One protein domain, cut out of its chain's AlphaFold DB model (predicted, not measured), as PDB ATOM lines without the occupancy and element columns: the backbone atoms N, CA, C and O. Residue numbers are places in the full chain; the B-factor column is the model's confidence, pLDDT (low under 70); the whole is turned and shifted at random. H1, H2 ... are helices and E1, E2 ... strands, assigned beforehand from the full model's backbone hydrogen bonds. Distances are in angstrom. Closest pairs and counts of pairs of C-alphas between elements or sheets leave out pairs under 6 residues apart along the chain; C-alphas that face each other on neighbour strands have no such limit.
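AT A GLANCE: This is residues 60 to 176 of the 182 residues of an uncharacterized protein of Sinobacteraceae bacterium (UniProt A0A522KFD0). One strongly twisted sheet of seven strands runs through the domain, with helices H1 and H3 over one face of it, while the short helix H2 only grazes the sheet. The long hairpin E5 and E6 reaches away from the rest like an arm and makes the longest axis. The printed part has 117 residues, with three named helices and seven named strands in the order E1 H1 E2 H2 E3 E4 H3 E5 E6 E7, and its class is mixed, helices and strands. The sheet is mixed, in the order E2 E1 E3 E4 E5 E6 E7. The whole is compact, with a radius of gyration of the C-alphas of 14.1 A and spans of 41 by 30 by 30 A.

IN THESE COORDINATES: Strand E1, residues 61 to 66, begins at C-alpha 61 (197.776, 240.713, 196.365). Helix H1, residues 71 to 82, is 17.2 A long. Strand E2 is residues 86 to 91, helix H2 96 to 101, strand E3 114 to 116 and strand E4 119 to 122. Helix H3, residues 127 to 136, is 14.2 A long and begins at C-alpha 127 (199.098, 230.300, 191.856). Strand E5, residues 142 to 151, is 29.0 A long. Strand E6, residues 157 to 167, is 26.2 A long and bends by 69 degrees at residue 160. Strand E7, residues 173 to 175, ends at C-alpha 175 (193.371, 217.973, 204.485).

HOW THE PARTS SIT: E2 and E1 are parallel, with N 64 and O 88 within hydrogen-bond range at 2.8 A. E1 and E3 are antiparallel, with N 115 and O 63 at 2.8 A. E3 and E4 form a hairpin, with N 121 and O 114 at 2.8 A. E4 and E5 are parallel, with N 143 and O 120 at 2.9 A. E5, E6 and E7 form a meander, each strand the antiparallel neighbour of the one before, with N 146 and O 163 at 2.8 A and N 166 and O 174 at 2.8 A. E1, H1 and E2 make a strand-helix-strand unit, two parallel neighbour strands with a helix between, with a right-handed crossover; in E4, H3 and E5 it is left-handed. With H1 and H3 on one face, the sheet and helices form two layers. H1 is on the sheet at a height of 9.3 A, over E2 and along the strands at 9 degrees on the local plane; the closest C-alphas, of Arg 81 and Val 87, are 6.3 A apart. H3, at a height of 9.3 A, is over E4, only just slantwise to the strands at 33 degrees on the local plane. H1 and H3 are close but not clearly touching, their closest C-alphas, Leu 80 and Ala 127, being 5.9 A apart. H2 grazes the sheet with residues 98 to 101. Every O i to N i+4 pair is within hydrogen-bond range in H2 and H3, and 7 of 8 in H1.

THE WHOLE: The C-alphas farthest apart, of Gln 101 and Ala 153, are 42.6 A apart. The printed part has no cut. The link from H2 to E3, residues 102 to 113, is long; the other links are tight. The mean pLDDT of the printed part is 93.3, and no printed residue is under 70.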
ATOM      1  N   GLN A  60     194.506 239.308 194.127       95.81
ATOM      2  CA  GLN A  60     195.757 239.381 193.368       95.81
ATOM      3  C   GLN A  60     196.950 239.790 194.234       95.81
ATOM      4  O   GLN A  60     198.083 239.703 193.760       95.81
ATOM      5  N   LEU A  61     196.726 240.240 195.469       97.44
ATOM      6  CA  LEU A  61     197.776 240.713 196.365       97.44
ATOM      7  C   LEU A  61     198.246 239.599 197.304       97.44
ATOM      8  O   LEU A  61     197.467 239.111 198.117       97.44
ATOM      9  N   VAL A  62     199.534 239.269 197.242       98.06
ATOM     10  CA  VAL A  62     200.203 238.381 198.201       98.06
ATOM     11  C   VAL A  62     201.260 239.187 198.946       98.06
ATOM     12  O   VAL A  62     202.163 239.751 198.324       98.06
ATOM     13  N   GLU A  63     201.154 239.250 200.268       97.69
ATOM     14  CA  GLU A  63     202.168 239.866 201.124       97.69
ATOM     15  C   GLU A  63     203.082 238.781 201.687       97.69
ATOM     16  O   GLU A  63     202.594 237.788 202.207       97.69
ATOM     17  N   VAL A  64     204.398 238.941 201.582       97.19
ATOM     18  CA  VAL A  64     205.378 237.929 202.000       97.19
ATOM     19  C   VAL A  64     206.386 238.575 202.937       97.19
ATOM     20  O   VAL A  64     206.907 239.647 202.641       97.19
ATOM     21  N   VAL A  65     206.706 237.925 204.051       95.62
ATOM     22  CA  VAL A  65     207.919 238.263 204.806       95.62
ATOM     23  C   VAL A  65     208.845 237.068 204.820       95.62
ATOM     24  O   VAL A  65     208.384 235.938 204.952       95.62
ATOM     25  N   TRP A  66     210.139 237.286 204.633       94.12
ATOM     26  CA  TRP A  66     211.083 236.187 204.443       94.12
ATOM     27  C   TRP A  66     212.485 236.556 204.928       94.12
ATOM     28  O   TRP A  66     212.835 237.731 205.009       94.12
ATOM     29  N   LYS A  67     213.285 235.541 205.267       89.44
ATOM     30  CA  LYS A  67     214.698 235.701 205.645       89.44
ATOM     31  C   LYS A  67     215.605 235.564 204.424       89.44
ATOM     32  O   LYS A  67     215.371 234.662 203.618       89.44
ATOM     33  N   HIS A  68     216.681 236.353 204.359       84.50
ATOM     34  CA  HIS A  68     217.648 236.375 203.245       84.50
ATOM     35  C   HIS A  68     218.123 234.981 202.794       84.50
ATOM     36  O   HIS A  68     218.212 234.687 201.603       84.50
ATOM     37  N   GLU A  69     218.386 234.086 203.751       82.06
ATOM     38  CA  GLU A  69     218.912 232.737 203.495       82.06
ATOM     39  C   GLU A  69     217.911 231.811 202.772       82.06
ATOM     40  O   GLU A  69     218.278 230.748 202.266       82.06
ATOM     41  N   CYS A  70     216.637 232.200 202.675       85.31
ATOM     42  CA  CYS A  70     215.583 231.400 202.064       85.31
ATOM     43  C   CYS A  70     215.466 231.656 200.550       85.31
ATOM     44  O   CYS A  70     214.482 232.205 200.053       85.31
ATOM     45  N   THR A  71     216.463 231.214 199.783       83.75
ATOM     46  CA  THR A  71     216.517 231.424 198.320       83.75
ATOM     47  C   THR A  71     215.342 230.799 197.556       83.75
ATOM     48  O   THR A  71     214.944 231.297 196.500       83.75
ATOM     49  N   CYS A  72     214.729 229.738 198.090       89.44
ATOM     50  CA  CYS A  72     213.555 229.106 197.494       89.44
ATOM     51  C   CYS A  72     212.296 229.996 197.544       89.44
ATOM     52  O   CYS A  72     211.508 229.963 196.594       89.44
ATOM     53  N   ALA A  73     212.175 230.875 198.549       91.25
ATOM     54  CA  ALA A  73     211.090 231.852 198.641       91.25
ATOM     55  C   ALA A  73     211.128 232.839 197.466       91.25
ATOM     56  O   ALA A  73     210.102 233.120 196.851       91.25
ATOM     57  N   SER A  74     212.323 233.306 197.090       90.81
ATOM     58  CA  SER A  74     212.505 234.217 195.953       90.81
ATOM     59  C   SER A  74     212.013 233.605 194.636       90.81
ATOM     60  O   SER A  74     211.263 234.238 193.884       90.81
ATOM     61  N   ASN A  75     212.342 232.333 194.389       92.12
ATOM     62  CA  ASN A  75     211.871 231.609 193.206       92.12
ATOM     63  C   ASN A  75     210.349 231.417 193.211       92.12
ATOM     64  O   ASN A  75     209.702 231.624 192.183       92.12
ATOM     65  N   TRP A  76     209.772 231.074 194.363       94.94
ATOM     66  CA  TRP A  76     208.324 230.959 194.520       94.94
ATOM     67  C   TRP A  76     207.611 232.288 194.227       94.94
ATOM     68  O   TRP A  76     206.703 232.333 193.394       94.94
ATOM     69  N   MET A  77     208.085 233.393 194.810       96.31
ATOM     70  CA  MET A  77     207.545 234.733 194.563       96.31
ATOM     71  C   MET A  77     207.659 235.143 193.091       96.31
ATOM     72  O   MET A  77     206.732 235.735 192.536       96.31
ATOM     73  N   LYS A  78     208.773 234.815 192.425       95.94
ATOM     74  CA  LYS A  78     208.940 235.051 190.983       95.94
ATOM     75  C   LYS A  78     207.889 234.296 190.165       95.94
ATOM     76  O   LYS A  78     207.335 234.872 189.230       95.94
ATOM     77  N   GLY A  79     207.589 233.049 190.532       96.56
ATOM     78  CA  GLY A  79     206.514 232.264 189.922       96.56
ATOM     79  C   GLY A  79     205.147 232.931 190.078       96.56
ATOM     80  O   GLY A  79     204.431 233.098 189.096       96.56
ATOM     81  N   LEU A  80     204.814 233.405 191.284       98.06
ATOM     82  CA  LEU A  80     203.557 234.123 191.529       98.06
ATOM     83  C   LEU A  80     203.436 235.403 190.692       98.06
ATOM     84  O   LEU A  80     202.387 235.656 190.100       98.06
ATOM     85  N   ARG A  81     204.518 236.185 190.590       97.94
ATOM     86  CA  ARG A  81     204.551 237.390 189.745       97.94
ATOM     87  C   ARG A  81     204.332 237.065 188.270       97.94
ATOM     88  O   ARG A  81     203.576 237.765 187.603       97.94
ATOM     89  N   ALA A  82     204.954 235.998 187.767       97.75
ATOM     90  CA  ALA A  82     204.765 235.544 186.388       97.75
ATOM     91  C   ALA A  82     203.312 235.116 186.102       97.75
ATOM     92  O   ALA A  82     202.829 235.275 184.986       97.75
ATOM     93  N   GLU A  83     202.600 234.641 187.123       97.69
ATOM     94  CA  GLU A  83     201.187 234.246 187.076       97.69
ATOM     95  C   GLU A  83     200.203 235.419 187.278       97.69
ATOM     96  O   GLU A  83     198.988 235.209 187.379       97.69
ATOM     97  N   GLY A  84     200.709 236.658 187.336       96.38
ATOM     98  CA  GLY A  84     199.906 237.881 187.413       96.38
ATOM     99  C   GLY A  84     199.507 238.312 188.827       96.38
ATOM    100  O   GLY A  84     198.670 239.205 188.967       96.38
ATOM    101  N   PHE A  85     200.086 237.710 189.868       98.06
ATOM    102  CA  PHE A  85     199.927 238.199 191.237       98.06
ATOM    103  C   PHE A  85     200.852 239.387 191.504       98.06
ATOM    104  O   PHE A  85     202.006 239.432 191.069       98.06
ATOM    105  N   VAL A  86     200.364 240.334 192.295       97.25
ATOM    106  CA  VAL A  86     201.174 241.391 192.891       97.25
ATOM    107  C   VAL A  86     201.748 240.848 194.190       97.25
ATOM    108  O   VAL A  86     201.027 240.666 195.168       97.25
ATOM    109  N   VAL A  87     203.054 240.596 194.203       97.62
ATOM    110  CA  VAL A  87     203.764 240.141 195.404       97.62
ATOM    111  C   VAL A  87     204.468 241.324 196.057       97.62
ATOM    112  O   VAL A  87     205.391 241.892 195.461       97.62
ATOM    113  N   ARG A  88     204.031 241.680 197.269       96.62
ATOM    114  CA  ARG A  88     204.692 242.649 198.150       96.62
ATOM    115  C   ARG A  88     205.510 241.892 199.176       96.62
ATOM    116  O   ARG A  88     204.936 241.268 200.060       96.62
ATOM    117  N   ASP A  89     206.825 241.941 199.053       95.69
ATOM    118  CA  ASP A  89     207.707 241.223 199.958       95.69
ATOM    119  C   ASP A  89     208.573 242.147 200.810       95.69
ATOM    120  O   ASP A  89     208.959 243.235 200.383       95.69
ATOM    121  N   PHE A  90     208.858 241.689 202.029       94.75
ATOM    122  CA  PHE A  90     209.764 242.338 202.964       94.75
ATOM    123  C   PHE A  90     210.777 241.315 203.470       94.75
ATOM    124  O   PHE A  90     210.419 240.315 204.096       94.75
ATOM    125  N   GLU A  91     212.046 241.577 203.191       93.88
ATOM    126  CA  GLU A  91     213.153 240.784 203.710       93.88
ATOM    127  C   GLU A  91     213.496 241.264 205.127       93.88
ATOM    128  O   GLU A  91     213.773 242.448 205.326       93.88
ATOM    129  N   LEU A  92     213.409 240.373 206.118       92.81
ATOM    130  CA  LEU A  92     213.526 240.699 207.545       92.81
ATOM    131  C   LEU A  92     214.285 239.601 208.304       92.81
ATOM    132  O   LEU A  92     214.120 238.413 208.024       92.81
ATOM    133  N   ASP A  93     215.039 239.991 209.336       89.81
ATOM    134  CA  ASP A  93     215.739 239.046 210.222       89.81
ATOM    135  C   ASP A  93     214.793 238.390 211.247       89.81
ATOM    136  O   ASP A  93     214.896 237.191 211.530       89.81
ATOM    137  N   ASP A  94     213.840 239.165 211.786       91.81
ATOM    138  CA  ASP A  94     212.793 238.693 212.699       91.81
ATOM    139  C   ASP A  94     211.406 238.780 212.049       91.81
ATOM    140  O   ASP A  94     210.938 239.851 211.664       91.81
ATOM    141  N   LEU A  95     210.723 237.636 211.982       93.38
ATOM    142  CA  LEU A  95     209.385 237.488 211.403       93.38
ATOM    143  C   LEU A  95     208.286 237.420 212.476       93.38
ATOM    144  O   LEU A  95     207.101 237.294 212.154       93.38
ATOM    145  N   SER A  96     208.652 237.473 213.762       92.81
ATOM    146  CA  SER A  96     207.753 237.195 214.886       92.81
ATOM    147  C   SER A  96     206.547 238.136 214.928       92.81
ATOM    148  O   SER A  96     205.431 237.702 215.217       92.81
ATOM    149  N   SER A  97     206.749 239.418 214.609       94.31
ATOM    150  CA  SER A  97     205.680 240.419 214.584       94.31
ATOM    151  C   SER A  97     204.641 240.121 213.503       94.31
ATOM    152  O   SER A  97     203.445 240.082 213.789       94.31
ATOM    153  N   ASN A  98     205.093 239.820 212.284       95.00
ATOM    154  CA  ASN A  98     204.231 239.504 211.148       95.00
ATOM    155  C   ASN A  98     203.457 238.201 211.366       95.00
ATOM    156  O   ASN A  98     202.256 238.154 211.114       95.00
ATOM    157  N   ARG A  99     204.107 237.170 211.924       94.44
ATOM    158  CA  ARG A  99     203.426 235.924 212.309       94.44
ATOM    159  C   ARG A  99     202.278 236.181 213.285       94.44
ATOM    160  O   ARG A  99     201.183 235.671 213.073       94.44
ATOM    161  N   ARG A 100     202.506 237.003 214.320       94.00
ATOM    162  CA  ARG A 100     201.449 237.389 215.274       94.00
ATOM    163  C   ARG A 100     200.323 238.158 214.585       94.00
ATOM    164  O   ARG A 100     199.161 237.861 214.829       94.00
ATOM    165  N   GLN A 101     200.658 239.110 213.715       94.75
ATOM    166  CA  GLN A 101     199.675 239.910 212.980       94.75
ATOM    167  C   GLN A 101     198.778 239.055 212.070       94.75
ATOM    168  O   GLN A 101     197.586 239.327 211.951       94.75
ATOM    169  N   TRP A 102     199.338 238.021 211.443       95.56
ATOM    170  CA  TRP A 102     198.605 237.104 210.565       95.56
ATOM    171  C   TRP A 102     198.037 235.880 211.292       95.56
ATOM    172  O   TRP A 102     197.547 234.965 210.639       95.56
ATOM    173  N   HIS A 103     198.073 235.864 212.630       93.38
ATOM    174  CA  HIS A 103     197.565 234.767 213.463       93.38
ATOM    175  C   HIS A 103     198.164 233.399 213.100       93.38
ATOM    176  O   HIS A 103     197.486 232.375 213.176       93.38
ATOM    177  N   VAL A 104     199.442 233.373 212.707       94.31
ATOM    178  CA  VAL A 104     200.158 232.125 212.428       94.31
ATOM    179  C   VAL A 104     200.312 231.352 213.746       94.31
ATOM    180  O   VAL A 104     200.893 231.894 214.694       94.31
ATOM    181  N   PRO A 105     199.819 230.104 213.838       92.81
ATOM    182  CA  PRO A 105     199.974 229.278 215.030       92.81
ATOM    183  C   PRO A 105     201.445 229.076 215.402       92.81
ATOM    184  O   PRO A 105     202.293 228.888 214.535       92.81
ATOM    185  N   HIS A 106     201.748 229.027 216.701       89.75
ATOM    186  CA  HIS A 106     203.118 228.822 217.196       89.75
ATOM    187  C   HIS A 106     203.765 227.504 216.745       89.75
ATOM    188  O   HIS A 106     204.987 227.396 216.749       89.75
ATOM    189  N   SER A 107     202.965 226.504 216.368       88.06
ATOM    190  CA  SER A 107     203.442 225.238 215.801       88.06
ATOM    191  C   SER A 107     203.981 225.369 214.369       88.06
ATOM    192  O   SER A 107     204.553 224.407 213.860       88.06
ATOM    193  N   ILE A 108     203.805 226.524 213.719       88.06
ATOM    194  CA  ILE A 108     204.198 226.787 212.334       88.06
ATOM    195  C   ILE A 108     205.289 227.869 212.307       88.06
ATOM    196  O   ILE A 108     205.031 229.045 212.566       88.06
ATOM    197  N   ASP A 109     206.512 227.473 211.946       85.88
ATOM    198  CA  ASP A 109     207.693 228.352 211.897       85.88
ATOM    199  C   ASP A 109     208.413 228.326 210.529       85.88
ATOM    200  O   ASP A 109     209.634 228.425 210.440       85.88
ATOM    201  N   GLY A 110     207.671 228.195 209.420       85.00
ATOM    202  CA  GLY A 110     208.260 228.183 208.072       85.00
ATOM    203  C   GLY A 110     208.992 229.486 207.720       85.00
ATOM    204  O   GLY A 110     208.593 230.560 208.160       85.00
ATOM    205  N   CYS A 111     210.060 229.431 206.920       86.81
ATOM    206  CA  CYS A 111     211.002 230.550 206.723       86.81
ATOM    207  C   CYS A 111     210.446 231.802 206.009       86.81
ATOM    208  O   CYS A 111     211.109 232.840 206.017       86.81
ATOM    209  N   HIS A 112     209.288 231.704 205.356       94.12
ATOM    210  CA  HIS A 112     208.698 232.772 204.544       94.12
ATOM    211  C   HIS A 112     207.162 232.792 204.669       94.12
ATOM    212  O   HIS A 112     206.463 232.476 203.705       94.12
ATOM    213  N   PRO A 113     206.593 233.094 205.852       94.81
ATOM    214  CA  PRO A 113     205.152 233.213 205.971       94.81
ATOM    215  C   PRO A 113     204.646 234.301 205.017       94.81
ATOM    216  O   PRO A 113     205.314 235.310 204.764       94.81
ATOM    217  N   ALA A 114     203.439 234.102 204.513       97.00
ATOM    218  CA  ALA A 114     202.777 235.073 203.658       97.00
ATOM    219  C   ALA A 114     201.321 235.274 204.079       97.00
ATOM    220  O   ALA A 114     200.773 234.498 204.856       97.00
ATOM    221  N   SER A 115     200.698 236.326 203.565       97.62
ATOM    222  CA  SER A 115     199.289 236.646 203.747       97.62
ATOM    223  C   SER A 115     198.623 236.841 202.393       97.62
ATOM    224  O   SER A 115     199.156 237.504 201.499       97.62
ATOM    225  N   PHE A 116     197.442 236.251 202.242       98.19
ATOM    226  CA  PHE A 116     196.616 236.357 201.048       98.19
ATOM    227  C   PHE A 116     195.149 236.371 201.455       98.19
ATOM    228  O   PHE A 116     194.672 235.423 202.068       98.19
ATOM    229  N   MET A 117     194.419 237.442 201.132       96.81
ATOM    230  CA  MET A 117     192.992 237.594 201.471       96.81
ATOM    231  C   MET A 117     192.641 237.333 202.954       96.81
ATOM    232  O   MET A 117     191.541 236.878 203.262       96.81
ATOM    233  N   GLY A 118     193.569 237.610 203.875       95.69
ATOM    234  CA  GLY A 118     193.395 237.366 205.312       95.69
ATOM    235  C   GLY A 118     193.746 235.949 205.780       95.69
ATOM    236  O   GLY A 118     193.725 235.706 206.982       95.69
ATOM    237  N   TYR A 119     194.109 235.043 204.870       97.62
ATOM    238  CA  TYR A 119     194.699 233.750 205.208       97.62
ATOM    239  C   TYR A 119     196.204 233.903 205.363       97.62
ATOM    240  O   TYR A 119     196.847 234.486 204.484       97.62
ATOM    241  N   PHE A 120     196.785 233.319 206.410       97.38
ATOM    242  CA  PHE A 120     198.222 233.073 206.374       97.38
ATOM    243  C   PHE A 120     198.525 231.918 205.411       97.38
ATOM    244  O   PHE A 120     197.733 230.986 205.254       97.38
ATOM    245  N   LEU A 121     199.683 231.971 204.772       97.19
ATOM    246  CA  LEU A 121     200.194 230.931 203.897       97.19
ATOM    247  C   LEU A 121     201.509 230.409 204.469       97.19
ATOM    248  O   LEU A 121     202.379 231.200 204.844       97.19
ATOM    249  N   ASP A 122     201.647 229.088 204.503       93.50
ATOM    250  CA  ASP A 122     202.879 228.405 204.891       93.50
ATOM    251  C   ASP A 122     203.281 227.376 203.823       93.50
ATOM    252  O   ASP A 122     202.484 226.528 203.409       93.50
ATOM    253  N   GLY A 123     204.523 227.483 203.348       91.25
ATOM    254  CA  GLY A 123     205.046 226.729 202.209       91.25
ATOM    255  C   GLY A 123     204.783 227.382 200.842       91.25
ATOM    256  O   GLY A 123     204.101 228.397 200.712       91.25
ATOM    257  N   HIS A 124     205.332 226.780 199.783       93.94
ATOM    258  CA  HIS A 124     205.254 227.312 198.414       93.94
ATOM    259  C   HIS A 124     203.898 227.017 197.745       93.94
ATOM    260  O   HIS A 124     203.790 226.146 196.874       93.94
ATOM    261  N   ILE A 125     202.849 227.732 198.157       95.19
ATOM    262  CA  ILE A 125     201.486 227.592 197.618       95.19
ATOM    263  C   ILE A 125     201.439 228.007 196.136       95.19
ATOM    264  O   ILE A 125     201.896 229.089 195.773       95.19
ATOM    265  N   SER A 126     200.877 227.171 195.255       95.12
ATOM    266  CA  SER A 126     200.812 227.479 193.817       95.12
ATOM    267  C   SER A 126     199.817 228.603 193.498       95.12
ATOM    268  O   SER A 126     198.815 228.785 194.192       95.12
ATOM    269  N   ALA A 127     200.037 229.306 192.383       96.75
ATOM    270  CA  ALA A 127     199.098 230.300 191.856       96.75
ATOM    271  C   ALA A 127     197.686 229.721 191.638       96.75
ATOM    272  O   ALA A 127     196.687 230.371 191.943       96.75
ATOM    273  N   GLU A 128     197.590 228.477 191.158       95.44
ATOM    274  CA  GLU A 128     196.315 227.767 191.015       95.44
ATOM    275  C   GLU A 128     195.591 227.618 192.358       95.44
ATOM    276  O   GLU A 128     194.389 227.887 192.447       95.44
ATOM    277  N   THR A 129     196.327 227.259 193.412       95.69
ATOM    278  CA  THR A 129     195.779 227.123 194.764       95.69
ATOM    279  C   THR A 129     195.308 228.469 195.304       95.69
ATOM    280  O   THR A 129     194.209 228.545 195.840       95.69
ATOM    281  N   LEU A 130     196.060 229.558 195.107       97.38
ATOM    282  CA  LEU A 130     195.614 230.898 195.521       97.38
ATOM    283  C   LEU A 130     194.330 231.319 194.797       97.38
ATOM    284  O   LEU A 130     193.380 231.790 195.424       97.38
ATOM    285  N   ARG A 131     194.238 231.060 193.487       97.00
ATOM    286  CA  ARG A 131     192.996 231.279 192.726       97.00
ATOM    287  C   ARG A 131     191.851 230.418 193.269       97.00
ATOM    288  O   ARG A 131     190.708 230.868 193.281       97.00
ATOM    289  N   ARG A 132     192.130 229.191 193.719       95.50
ATOM    290  CA  ARG A 132     191.146 228.319 194.376       95.50
ATOM    291  C   ARG A 132     190.689 228.895 195.716       95.50
ATOM    292  O   ARG A 132     189.485 228.953 195.933       95.50
ATOM    293  N   VAL A 133     191.599 229.386 196.558       96.69
ATOM    294  CA  VAL A 133     191.270 230.071 197.825       96.69
ATOM    295  C   VAL A 133     190.357 231.265 197.562       96.69
ATOM    296  O   VAL A 133     189.331 231.402 198.222       96.69
ATOM    297  N   ALA A 134     190.664 232.081 196.551       96.75
ATOM    298  CA  ALA A 134     189.836 233.227 196.179       96.75
ATOM    299  C   ALA A 134     188.411 232.829 195.745       96.75
ATOM    300  O   ALA A 134     187.456 233.550 196.036       96.75
ATOM    301  N   ARG A 135     188.257 231.677 195.073       96.38
ATOM    302  CA  ARG A 135     186.951 231.145 194.645       96.38
ATOM    303  C   ARG A 135     186.171 230.485 195.779       96.38
ATOM    304  O   ARG A 135     184.988 230.763 195.936       96.38
ATOM    305  N   GLU A 136     186.811 229.588 196.523       95.56
ATOM    306  CA  GLU A 136     186.153 228.725 197.513       95.56
ATOM    307  C   GLU A 136     186.022 229.391 198.883       95.56
ATOM    308  O   GLU A 136     185.098 229.058 199.620       95.56
ATOM    309  N   ARG A 137     186.927 230.323 199.221       95.62
ATOM    310  CA  ARG A 137     187.030 230.993 200.530       95.62
ATOM    311  C   ARG A 137     186.806 230.010 201.695       95.62
ATOM    312  O   ARG A 137     185.847 230.171 202.455       95.62
ATOM    313  N   PRO A 138     187.636 228.952 201.793       95.62
ATOM    314  CA  PRO A 138     187.429 227.884 202.762       95.62
ATOM    315  C   PRO A 138     187.448 228.431 204.191       95.62
ATOM    316  O   PRO A 138     188.202 229.344 204.510       95.62
ATOM    317  N   LYS A 139     186.648 227.843 205.083       94.94
ATOM    318  CA  LYS A 139     186.648 228.229 206.498       94.94
ATOM    319  C   LYS A 139     187.948 227.766 207.168       94.94
ATOM    320  O   LYS A 139     188.030 226.630 207.625       94.94
ATOM    321  N   ALA A 140     188.935 228.651 207.212       95.88
ATOM    322  CA  ALA A 140     190.256 228.427 207.785       95.88
ATOM    323  C   ALA A 140     190.903 229.768 208.160       95.88
ATOM    324  O   ALA A 140     190.495 230.818 207.667       95.88
ATOM    325  N   THR A 141     191.934 229.719 208.994       96.06
ATOM    326  CA  THR A 141     192.811 230.857 209.303       96.06
ATOM    327  C   THR A 141     194.027 230.878 208.376       96.06
ATOM    328  O   THR A 141     194.567 231.943 208.083       96.06
ATOM    329  N   GLY A 142     194.444 229.720 207.859       96.50
ATOM    330  CA  GLY A 142     195.535 229.650 206.895       96.50
ATOM    331  C   GLY A 142     195.537 228.413 206.018       96.50
ATOM    332  O   GLY A 142     194.775 227.467 206.231       96.50
ATOM    333  N   ILE A 143     196.413 228.452 205.019       97.00
ATOM    334  CA  ILE A 143     196.645 227.390 204.044       97.00
ATOM    335  C   ILE A 143     198.100 226.955 204.159       97.00
ATOM    336  O   ILE A 143     199.011 227.764 203.989       97.00
ATOM    337  N   GLN A 144     198.317 225.672 204.415       95.19
ATOM    338  CA  GLN A 144     199.652 225.093 204.493       95.19
ATOM    339  C   GLN A 144     199.849 224.072 203.375       95.19
ATOM    340  O   GLN A 144     198.963 223.254 203.116       95.19
ATOM    341  N   LYS A 145     201.010 224.097 202.719       93.56
ATOM    342  CA  LYS A 145     201.445 223.040 201.800       93.56
ATOM    343  C   LYS A 145     202.527 222.206 202.467       93.56
ATOM    344  O   LYS A 145     203.603 222.709 202.776       93.56
ATOM    345  N   LEU A 146     202.233 220.927 202.649       90.12
ATOM    346  CA  LEU A 146     203.164 219.931 203.157       90.12
ATOM    347  C   LEU A 146     203.754 219.168 201.977       90.12
ATOM    348  O   LEU A 146     203.026 218.494 201.252       90.12
ATOM    349  N   ASP A 147     205.066 219.288 201.795       88.81
ATOM    350  CA  ASP A 147     205.812 218.560 200.773       88.81
ATOM    351  C   ASP A 147     206.508 217.351 201.410       88.81
ATOM    352  O   ASP A 147     207.291 217.486 202.352       88.81
ATOM    353  N   GLU A 148     206.230 216.158 200.891       87.31
ATOM    354  CA  GLU A 148     206.980 214.952 201.225       87.31
ATOM    355  C   GLU A 148     208.243 214.917 200.368       87.31
ATOM    356  O   GLU A 148     208.172 214.856 199.138       87.31
ATOM    357  N   VAL A 149     209.404 214.940 201.017       87.88
ATOM    358  CA  VAL A 149     210.703 214.944 200.342       87.88
ATOM    359  C   VAL A 149     211.391 213.598 200.545       87.88
ATOM    360  O   VAL A 149     211.563 213.148 201.678       87.88
ATOM    361  N   LYS A 150     211.809 212.956 199.451       90.00
ATOM    362  CA  LYS A 150     212.617 211.726 199.460       90.00
ATOM    363  C   LYS A 150     213.877 211.914 198.618       90.00
ATOM    364  O   LYS A 150     213.825 212.639 197.631       90.00
ATOM    365  N   PRO A 151     215.002 211.276 198.975       92.44
ATOM    366  CA  PRO A 151     216.178 211.277 198.119       92.44
ATOM    367  C   PRO A 151     215.909 210.500 196.820       92.44
ATOM    368  O   PRO A 151     215.259 209.451 196.846       92.44
ATOM    369  N   ASP A 152     216.422 210.991 195.694       90.69
ATOM    370  CA  ASP A 152     216.508 210.220 194.453       90.69
ATOM    371  C   ASP A 152     217.648 209.189 194.491       90.69
ATOM    372  O   ASP A 152     218.341 209.014 195.496       90.69
ATOM    373  N   ALA A 153     217.852 208.487 193.374       91.81
ATOM    374  CA  ALA A 153     218.910 207.489 193.241       91.81
ATOM    375  C   ALA A 153     220.325 208.070 193.439       91.81
ATOM    376  O   ALA A 153     221.252 207.322 193.746       91.81
ATOM    377  N   GLN A 154     220.498 209.383 193.269       90.81
ATOM    378  CA  GLN A 154     221.750 210.107 193.470       90.81
ATOM    379  C   GLN A 154     221.827 210.770 194.858       90.81
ATOM    380  O   GLN A 154     222.826 211.415 195.169       90.81
ATOM    381  N   GLY A 155     220.805 210.598 195.705       89.44
ATOM    382  CA  GLY A 155     220.730 211.176 197.045       89.44
ATOM    383  C   GLY A 155     220.217 212.619 197.092       89.44
ATOM    384  O   GLY A 155     220.218 213.216 198.169       89.44
ATOM    385  N   SER A 156     219.769 213.192 195.972       88.69
ATOM    386  CA  SER A 156     219.255 214.566 195.937       88.69
ATOM    387  C   SER A 156     217.802 214.613 196.420       88.69
ATOM    388  O   SER A 156     217.019 213.731 196.067       88.69
ATOM    389  N   PRO A 157     217.400 215.621 197.214       87.00
ATOM    390  CA  PRO A 157     216.032 215.727 197.710       87.00
ATOM    391  C   PRO A 157     215.046 215.996 196.565       87.00
ATOM    392  O   PRO A 157     215.187 216.974 195.833       87.00
ATOM    393  N   GLN A 158     214.019 215.158 196.447       85.75
ATOM    394  CA  GLN A 158     212.918 215.289 195.494       85.75
ATOM    395  C   GLN A 158     211.583 215.359 196.233       85.75
ATOM    396  O   GLN A 158     211.329 214.561 197.137       85.75
ATOM    397  N   ILE A 159     210.706 216.276 195.820       85.62
ATOM    398  CA  ILE A 159     209.319 216.303 196.299       85.62
ATOM    399  C   ILE A 159     208.568 215.166 195.606       85.62
ATOM    400  O   ILE A 159     208.413 215.178 194.387       85.62
ATOM    401  N   VAL A 160     208.111 214.182 196.377       88.75
ATOM    402  CA  VAL A 160     207.383 213.013 195.853       88.75
ATOM    403  C   VAL A 160     205.873 213.141 195.997       88.75
ATOM    404  O   VAL A 160     205.129 212.513 195.247       88.75
ATOM    405  N   SER A 161     205.409 213.948 196.947       87.19
ATOM    406  CA  SER A 161     203.998 214.266 197.115       87.19
ATOM    407  C   SER A 161     203.837 215.632 197.780       87.19
ATOM    408  O   SER A 161     204.724 216.100 198.493       87.19
ATOM    409  N   SER A 162     202.707 216.285 197.516       89.75
ATOM    410  CA  SER A 162     202.329 217.554 198.136       89.75
ATOM    411  C   SER A 162     200.888 217.465 198.611       89.75
ATOM    412  O   SER A 162     200.008 217.057 197.849       89.75
ATOM    413  N   GLN A 163     200.629 217.891 199.843       92.00
ATOM    414  CA  GLN A 163     199.290 217.961 200.413       92.00
ATOM    415  C   GLN A 163     198.974 219.389 200.851       92.00
ATOM    416  O   GLN A 163     199.785 220.048 201.497       92.00
ATOM    417  N   LEU A 164     197.779 219.864 200.505       94.81
ATOM    418  CA  LEU A 164     197.251 221.128 201.005       94.81
ATOM    419  C   LEU A 164     196.444 220.874 202.274       94.81
ATOM    420  O   LEU A 164     195.647 219.938 202.326       94.81
ATOM    421  N   MET A 165     196.626 221.731 203.268       95.44
ATOM    422  CA  MET A 165     195.955 221.673 204.558       95.44
ATOM    423  C   MET A 165     195.274 223.010 204.839       95.44
ATOM    424  O   MET A 165     195.868 224.072 204.642       95.44
ATOM    425  N   LEU A 166     194.040 222.954 205.329       96.62
ATOM    426  CA  LEU A 166     193.396 224.079 206.000       96.62
ATOM    427  C   LEU A 166     193.835 224.082 207.459       96.62
ATOM    428  O   LEU A 166     193.757 223.041 208.115       96.62
ATOM    429  N   ILE A 167     194.260 225.238 207.955       96.19
ATOM    430  CA  ILE A 167     194.661 225.425 209.347       96.19
ATOM    431  C   ILE A 167     193.617 226.277 210.062       96.19
ATOM    432  O   ILE A 167     193.252 227.345 209.568       96.19
ATOM    433  N   ASP A 168     193.134 225.815 211.215       93.56
ATOM    434  CA  ASP A 168     192.227 226.586 212.070       93.56
ATOM    435  C   ASP A 168     192.972 227.514 213.053       93.56
ATOM    436  O   ASP A 168     194.200 227.507 213.148       93.56
ATOM    437  N   GLU A 169     192.225 228.310 213.820       88.81
ATOM    438  CA  GLU A 169     192.775 229.265 214.798       88.81
ATOM    439  C   GLU A 169     193.616 228.606 215.904       88.81
ATOM    440  O   GLU A 169     194.444 229.262 216.535       88.81
ATOM    441  N   LYS A 170     193.411 227.309 216.164       88.44
ATOM    442  CA  LYS A 170     194.159 226.534 217.164       88.44
ATOM    443  C   LYS A 170     195.388 225.854 216.562       88.44
ATOM    444  O   LYS A 170     196.137 225.207 217.294       88.44
ATOM    445  N   GLY A 171     195.599 225.985 215.253       90.38
ATOM    446  CA  GLY A 171     196.655 225.304 214.516       90.38
ATOM    447  C   GLY A 171     196.330 223.859 214.147       90.38
ATOM    448  O   GLY A 171     197.240 223.125 213.764       90.38
ATOM    449  N   ALA A 172     195.071 223.424 214.254       93.06
ATOM    450  CA  ALA A 172     194.677 222.103 213.786       93.06
ATOM    451  C   ALA A 172     194.635 222.084 212.253       93.06
ATOM    452  O   ALA A 172     194.037 222.957 211.625       93.06
ATOM    453  N   ALA A 173     195.273 221.073 211.664       94.19
ATOM    454  CA  ALA A 173     195.383 220.912 210.223       94.19
ATOM    455  C   ALA A 173     194.377 219.876 209.709       94.19
ATOM    456  O   ALA A 173     194.371 218.727 210.157       94.19
ATOM    457  N   THR A 174     193.561 220.253 208.727       95.19
ATOM    458  CA  THR A 174     192.655 219.334 208.021       95.19
ATOM    459  C   THR A 174     192.997 219.281 206.533       95.19
ATOM    460  O   THR A 174     193.152 220.345 205.931       95.19
ATOM    461  N   PRO A 175     193.094 218.091 205.912       94.81
ATOM    462  CA  PRO A 175     193.371 217.973 204.485       94.81
ATOM    463  C   PRO A 175     192.388 218.755 203.612       94.81
ATOM    464  O   PRO A 175     191.173 218.613 203.749       94.81
ATOM    465  N   TRP A 176     192.921 219.529 202.669       93.56
ATOM    466  CA  TRP A 176     192.163 220.232 201.640       93.56
ATOM    467  C   TRP A 176     192.367 219.561 200.284       93.56
ATOM    468  O   TRP A 176     193.156 219.998 199.443       93.56
TER     469      TRP A 176